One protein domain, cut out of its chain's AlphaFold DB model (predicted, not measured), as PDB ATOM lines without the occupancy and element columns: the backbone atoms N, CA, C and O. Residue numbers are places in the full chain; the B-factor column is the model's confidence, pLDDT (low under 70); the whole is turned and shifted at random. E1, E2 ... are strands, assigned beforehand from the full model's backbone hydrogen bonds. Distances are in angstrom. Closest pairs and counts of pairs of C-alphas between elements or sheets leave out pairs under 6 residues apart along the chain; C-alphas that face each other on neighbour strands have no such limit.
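This is residues 6 to 54 of the 65 residues of the protein "TPK_B1_binding domain-containing protein" of Finegoldia magna (UniProt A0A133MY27). A small, strongly twisted wall of three strands, E3, E2 and E4, stands on one side, and over one of its faces run E1 and, beside it, the unnamed residues 37 to 42. The long link from E3 to E4 crosses over to that second, looser layer and returns to the sheet at E4. The printed part has 49 residues, with no named helix and four named strands in the order E1, E2, E3, E4; the class is all strand, though under half of the residues are in named elements. The sheet is antiparallel, in the order E3, E2, E4. The whole is compact, with a radius of gyration of the C-alphas of 10.7 A, yet elongated, spanning 33 by 17 by 13 A.

Find C-alpha 6 at (-43.379, 16.837, 27.481); from there E1, residues 6 to 10, runs 13.3 A. E2, residues 16 to 21, begins at C-alpha 16, (-40.858, 27.398, 15.518), and runs 16.4 A. E3, residues 27 to 32, spans 11.9 A. E4, residues 50 to 54, spans 12.4 A and ends at C-alpha 54, (-46.732, 31.913, 17.783).

Look first at E2, the inner strand. E2 and E3 form a hairpin, antiparallel at 150 degrees, with N 18 and O 30 within hydrogen-bond range at 2.9 A. On E4, also antiparallel to E2 at 150 degrees, N 52 and O 19 are 2.9 A apart. The sheet is only just strongly twisted, its C-alphas lying up to 4.3 A off the best plane. E1 pairs with no named strand; its closest C-alpha to E2 is that of Val 10, 6.4 A from Met 16. E1 and E4 are apart.

The C-alphas of Asn 13 and Lys 47, the two farthest apart, are 33.2 A from each other. The printed part has no cut. The links E1 to E2 and E2 to E3 are tight, and E3 to E4, 17 residues, is long. Mean pLDDT of the printed part is 82.5; look for low values, under 70, at residues 37 to 42.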
ATOM      1  N   ILE A   6     -42.866  16.228  28.714       77.69
ATOM      2  CA  ILE A   6     -43.379  16.837  27.481       77.69
ATOM      3  C   ILE A   6     -42.201  17.100  26.540       77.69
ATOM      4  O   ILE A   6     -41.232  17.759  26.912       77.69
ATOM      5  N   SER A   7     -42.297  16.616  25.302       79.38
ATOM      6  CA  SER A   7     -41.312  16.879  24.244       79.38
ATOM      7  C   SER A   7     -41.953  17.612  23.073       79.38
ATOM      8  O   SER A   7     -43.120  17.372  22.758       79.38
ATOM      9  N   ILE A   8     -41.188  18.473  22.398       82.00
ATOM     10  CA  ILE A   8     -41.615  19.098  21.146       82.00
ATOM     11  C   ILE A   8     -40.615  18.775  20.043       82.00
ATOM     12  O   ILE A   8     -39.411  18.958  20.203       82.00
ATOM     13  N   VAL A   9     -41.133  18.312  18.909       85.88
ATOM     14  CA  VAL A   9     -40.366  18.088  17.684       85.88
ATOM     15  C   VAL A   9     -40.790  19.125  16.654       85.88
ATOM     16  O   VAL A   9     -41.949  19.149  16.236       85.88
ATOM     17  N   VAL A  10     -39.864  19.986  16.237       87.94
ATOM     18  CA  VAL A  10     -40.135  21.021  15.231       87.94
ATOM     19  C   VAL A  10     -40.131  20.418  13.831       87.94
ATOM     20  O   VAL A  10     -39.162  19.777  13.431       87.94
ATOM     21  N   LEU A  11     -41.206  20.653  13.074       87.00
ATOM     22  CA  LEU A  11     -41.350  20.188  11.686       87.00
ATOM     23  C   LEU A  11     -41.275  21.325  10.660       87.00
ATOM     24  O   LEU A  11     -41.098  21.079   9.471       87.00
ATOM     25  N   SER A  12     -41.409  22.571  11.106       87.19
ATOM     26  CA  SER A  12     -41.261  23.747  10.255       87.19
ATOM     27  C   SER A  12     -39.791  23.987   9.897       87.19
ATOM     28  O   SER A  12     -38.963  24.176  10.784       87.19
ATOM     29  N   ASN A  13     -39.486  24.053   8.596       86.75
ATOM     30  CA  ASN A  13     -38.130  24.278   8.073       86.75
ATOM     31  C   ASN A  13     -37.491  25.597   8.543       86.75
ATOM     32  O   ASN A  13     -36.270  25.699   8.589       86.75
ATOM     33  N   ASN A  14     -38.306  26.597   8.893       89.62
ATOM     34  CA  ASN A  14     -37.839  27.899   9.380       89.62
ATOM     35  C   ASN A  14     -37.756  27.957  10.917       89.62
ATOM     36  O   ASN A  14     -37.634  29.041  11.479       89.62
ATOM     37  N   GLY A  15     -37.878  26.814  11.596       89.44
ATOM     38  CA  GLY A  15     -38.014  26.752  13.047       89.44
ATOM     39  C   GLY A  15     -39.445  27.020  13.521       89.44
ATOM     40  O   GLY A  15     -40.404  27.031  12.739       89.44
ATOM     41  N   MET A  16     -39.589  27.193  14.828       90.62
ATOM     42  CA  MET A  16     -40.858  27.398  15.518       90.62
ATOM     43  C   MET A  16     -40.673  28.402  16.654       90.62
ATOM     44  O   MET A  16     -39.701  28.308  17.398       90.62
ATOM     45  N   ARG A  17     -41.624  29.323  16.823       91.88
ATOM     46  CA  ARG A  17     -41.644  30.264  17.949       91.88
ATOM     47  C   ARG A  17     -42.777  29.917  18.897       91.88
ATOM     48  O   ARG A  17     -43.934  29.847  18.476       91.88
ATOM     49  N   ILE A  18     -42.450  29.732  20.173       91.00
ATOM     50  CA  ILE A  18     -43.423  29.403  21.216       91.00
ATOM     51  C   ILE A  18     -43.270  30.292  22.447       91.00
ATOM     52  O   ILE A  18     -42.188  30.793  22.747       91.00
ATOM     53  N   ARG A  19     -44.361  30.431  23.195       91.69
ATOM     54  CA  ARG A  19     -44.380  31.011  24.538       91.69
ATOM     55  C   ARG A  19     -44.652  29.918  25.566       91.69
ATOM     56  O   ARG A  19     -45.562  29.107  25.390       91.69
ATOM     57  N   LEU A  20     -43.880  29.929  26.647       89.44
ATOM     58  CA  LEU A  20     -44.009  29.047  27.803       89.44
ATOM     59  C   LEU A  20     -44.484  29.856  29.007       89.44
ATOM     60  O   LEU A  20     -43.829  30.821  29.397       89.44
ATOM     61  N   LYS A  21     -45.608  29.449  29.601       91.00
ATOM     62  CA  LYS A  21     -46.174  30.095  30.790       91.00
ATOM     63  C   LYS A  21     -46.607  29.071  31.832       91.00
ATOM     64  O   LYS A  21     -47.357  28.154  31.509       91.00
ATOM     65  N   GLY A  22     -46.215  29.266  33.088       86.81
ATOM     66  CA  GLY A  22     -46.488  28.329  34.185       86.81
ATOM     67  C   GLY A  22     -45.450  27.210  34.314       86.81
ATOM     68  O   GLY A  22     -45.711  26.203  34.981       86.81
ATOM     69  N   PHE A  23     -44.288  27.379  33.685       84.56
ATOM     70  CA  PHE A  23     -43.129  26.514  33.857       84.56
ATOM     71  C   PHE A  23     -42.145  27.126  34.873       84.56
ATOM     72  O   PHE A  23     -42.293  28.267  35.305       84.56
ATOM     73  N   GLU A  24     -41.151  26.356  35.309       82.00
ATOM     74  CA  GLU A  24     -40.075  26.828  36.185       82.00
ATOM     75  C   GLU A  24     -39.282  27.949  35.506       82.00
ATOM     76  O   GLU A  24     -38.991  28.968  36.133       82.00
ATOM     77  N   TYR A  25     -39.053  27.797  34.198       81.75
ATOM     78  CA  TYR A  25     -38.507  28.827  33.320       81.75
ATOM     79  C   TYR A  25     -39.550  29.253  32.283       81.75
ATOM     80  O   TYR A  25     -39.673  28.638  31.223       81.75
ATOM     81  N   ASP A  26     -40.316  30.296  32.589       86.88
ATOM     82  CA  ASP A  26     -41.206  30.921  31.609       86.88
ATOM     83  C   ASP A  26     -40.396  31.588  30.481       86.88
ATOM     84  O   ASP A  26     -39.272  32.050  30.684       86.88
ATOM     85  N   SER A  27     -40.977  31.646  29.283       87.81
ATOM     86  CA  SER A  27     -40.369  32.307  28.128       87.81
ATOM     87  C   SER A  27     -41.437  32.946  27.253       87.81
ATOM     88  O   SER A  27     -42.399  32.294  26.860       87.81
ATOM     89  N   GLU A  28     -41.257  34.223  26.929       88.69
ATOM     90  CA  GLU A  28     -42.192  34.982  26.091       88.69
ATOM     91  C   GLU A  28     -41.971  34.761  24.590       88.69
ATOM     92  O   GLU A  28     -42.925  34.839  23.824       88.69
ATOM     93  N   ASN A  29     -40.731  34.472  24.183       87.75
ATOM     94  CA  ASN A  29     -40.331  34.243  22.795       87.75
ATOM     95  C   ASN A  29     -39.212  33.196  22.766       87.75
ATOM     96  O   ASN A  29     -38.030  33.537  22.728       87.75
ATOM     97  N   LEU A  30     -39.578  31.919  22.840       88.12
ATOM     98  CA  LEU A  30     -38.637  30.825  22.649       88.12
ATOM     99  C   LEU A  30     -38.607  30.452  21.166       88.12
ATOM    100  O   LEU A  30     -39.562  29.864  20.656       88.12
ATOM    101  N   ASP A  31     -37.512  30.795  20.497       88.81
ATOM    102  CA  ASP A  31     -37.219  30.317  19.150       88.81
ATOM    103  C   ASP A  31     -36.597  28.913  19.231       88.81
ATOM    104  O   ASP A  31     -35.680  28.657  20.015       88.81
ATOM    105  N   VAL A  32     -37.133  27.983  18.441       86.06
ATOM    106  CA  VAL A  32     -36.709  26.583  18.379       86.06
ATOM    107  C   VAL A  32     -36.362  26.237  16.938       86.06
ATOM    108  O   VAL A  32     -37.225  26.272  16.059       86.06
ATOM    109  N   ASP A  33     -35.106  25.881  16.698       86.56
ATOM    110  CA  ASP A  33     -34.618  25.587  15.351       86.56
ATOM    111  C   ASP A  33     -35.211  24.298  14.763       86.56
ATOM    112  O   ASP A  33     -35.569  23.349  15.470       86.56
ATOM    113  N   TYR A  34     -35.285  24.243  13.433       81.00
ATOM    114  CA  TYR A  34     -35.656  23.028  12.711       81.00
ATOM    115  C   TYR A  34     -34.674  21.886  13.010       81.00
ATOM    116  O   TYR A  34     -33.472  22.108  13.143       81.00
ATOM    117  N   CYS A  35     -35.189  20.658  13.135       76.25
ATOM    118  CA  CYS A  35     -34.445  19.484  13.611       76.25
ATOM    119  C   CYS A  35     -33.863  19.609  15.032       76.25
ATOM    120  O   CYS A  35     -33.161  18.698  15.475       76.25
ATOM    121  N   SER A  36     -34.181  20.672  15.779       73.88
ATOM    122  CA  SER A  36     -33.879  20.721  17.204       73.88
ATOM    123  C   SER A  36     -34.789  19.755  17.952       73.88
ATOM    124  O   SER A  36     -36.016  19.807  17.849       73.88
ATOM    125  N   THR A  37     -34.186  18.869  18.739       65.62
ATOM    126  CA  THR A  37     -34.892  17.994  19.680       65.62
ATOM    127  C   THR A  37     -34.986  18.678  21.035       65.62
ATOM    128  O   THR A  37     -34.603  18.095  22.055       65.62
ATOM    129  N   LEU A  38     -35.419  19.943  21.043       65.50
ATOM    130  CA  LEU A  38     -35.625  20.715  22.261       65.50
ATOM    131  C   LEU A  38     -36.745  20.036  23.056       65.50
ATOM    132  O   LEU A  38     -37.937  20.311  22.931       65.50
ATOM    133  N   THR A  39     -36.320  19.072  23.864       60.06
ATOM    134  CA  THR A  39     -37.107  18.505  24.939       60.06
ATOM    135  C   THR A  39     -37.287  19.673  25.879       60.06
ATOM    136  O   THR A  39     -36.297  20.208  26.385       60.06
ATOM    137  N   ILE A  40     -38.516  20.152  26.049       64.06
ATOM    138  CA  ILE A  40     -38.791  21.156  27.067       64.06
ATOM    139  C   ILE A  40     -38.641  20.425  28.402       64.06
ATOM    140  O   ILE A  40     -39.607  19.966  29.001       64.06
ATOM    141  N   SER A  41     -37.396  20.272  28.847       63.34
ATOM    142  CA  SER A  41     -37.012  19.742  30.151       63.34
ATOM    143  C   SER A  41     -37.267  20.828  31.187       63.34
ATOM    144  O   SER A  41     -36.349  21.361  31.803       63.34
ATOM    145  N   ASN A  42     -38.527  21.232  31.297       66.69
ATOM    146  CA  ASN A  42     -38.969  22.337  32.122       66.69
ATOM    147  C   ASN A  42     -40.113  21.850  32.999       66.69
ATOM    148  O   ASN A  42     -41.022  21.155  32.541       66.69
ATOM    149  N   LYS A  43     -40.056  22.189  34.279       72.75
ATOM    150  CA  LYS A  43     -41.006  21.678  35.257       72.75
ATOM    151  C   LYS A  43     -42.221  22.588  35.322       72.75
ATOM    152  O   LYS A  43     -42.081  23.803  35.321       72.75
ATOM    153  N   ILE A  44     -43.422  22.028  35.415       78.31
ATOM    154  CA  ILE A  44     -44.622  22.830  35.685       78.31
ATOM    155  C   ILE A  44     -44.538  23.315  37.135       78.31
ATOM    156  O   ILE A  44     -44.474  22.501  38.057       78.31
ATOM    157  N   LYS A  45     -44.498  24.637  37.331       75.88
ATOM    158  CA  LYS A  45     -44.272  25.253  38.648       75.88
ATOM    159  C   LYS A  45     -45.490  25.126  39.566       75.88
ATOM    160  O   LYS A  45     -45.337  24.891  40.760       75.88
ATOM    161  N   ASP A  46     -46.686  25.255  38.989       72.56
ATOM    162  CA  ASP A  46     -47.963  25.246  39.709       72.56
ATOM    163  C   ASP A  46     -48.865  24.077  39.255       72.56
ATOM    164  O   ASP A  46     -48.455  22.920  39.214       72.56
ATOM    165  N   LYS A  47     -50.138  24.351  38.936       76.50
ATOM    166  CA  LYS A  47     -51.145  23.342  38.563       76.50
ATOM    167  C   LYS A  47     -51.433  23.265  37.070       76.50
ATOM    168  O   LYS A  47     -52.107  22.328  36.654       76.50
ATOM    169  N   LYS A  48     -51.033  24.272  36.291       82.44
ATOM    170  CA  LYS A  48     -51.290  24.387  34.850       82.44
ATOM    171  C   LYS A  48     -50.135  25.136  34.203       82.44
ATOM    172  O   LYS A  48     -49.705  26.150  34.742       82.44
ATOM    173  N   ALA A  49     -49.710  24.653  33.048       85.12
ATOM    174  CA  ALA A  49     -48.799  25.355  32.166       85.12
ATOM    175  C   ALA A  49     -49.416  25.443  30.771       85.12
ATOM    176  O   ALA A  49     -50.276  24.634  30.412       85.12
ATOM    177  N   TYR A  50     -48.987  26.440  30.012       87.75
ATOM    178  CA  TYR A  50     -49.450  26.717  28.665       87.75
ATOM    179  C   TYR A  50     -48.245  26.839  27.745       87.75
ATOM    180  O   TYR A  50     -47.276  27.529  28.064       87.75
ATOM    181  N   ILE A  51     -48.340  26.158  26.609       88.19
ATOM    182  CA  ILE A  51     -47.431  26.301  25.480       88.19
ATOM    183  C   ILE A  51     -48.267  26.921  24.369       88.19
ATOM    184  O   ILE A  51     -49.228  26.310  23.901       88.19
ATOM    185  N   GLU A  52     -47.945  28.150  23.994       91.00
ATOM    186  CA  GLU A  52     -48.625  28.874  22.924       91.00
ATOM    187  C   GLU A  52     -47.720  28.896  21.694       91.00
ATOM    188  O   GLU A  52     -46.564  29.305  21.775       91.00
ATOM    189  N   LEU A  53     -48.243  28.429  20.562       89.81
ATOM    190  CA  LEU A  53     -47.558  28.482  19.277       89.81
ATOM    191  C   LEU A  53     -47.783  29.856  18.646       89.81
ATOM    192  O   LEU A  53     -48.923  30.220  18.365       89.81
ATOM    193  N   ILE A  54     -46.699  30.593  18.418       93.62
ATOM    194  CA  ILE A  54     -46.732  31.913  17.783       93.62
ATOM    195  C   ILE A  54     -46.505  31.757  16.272       93.62
ATOM    196  O   ILE A  54     -47.284  32.277  15.479       93.62
TER     197      ILE A  54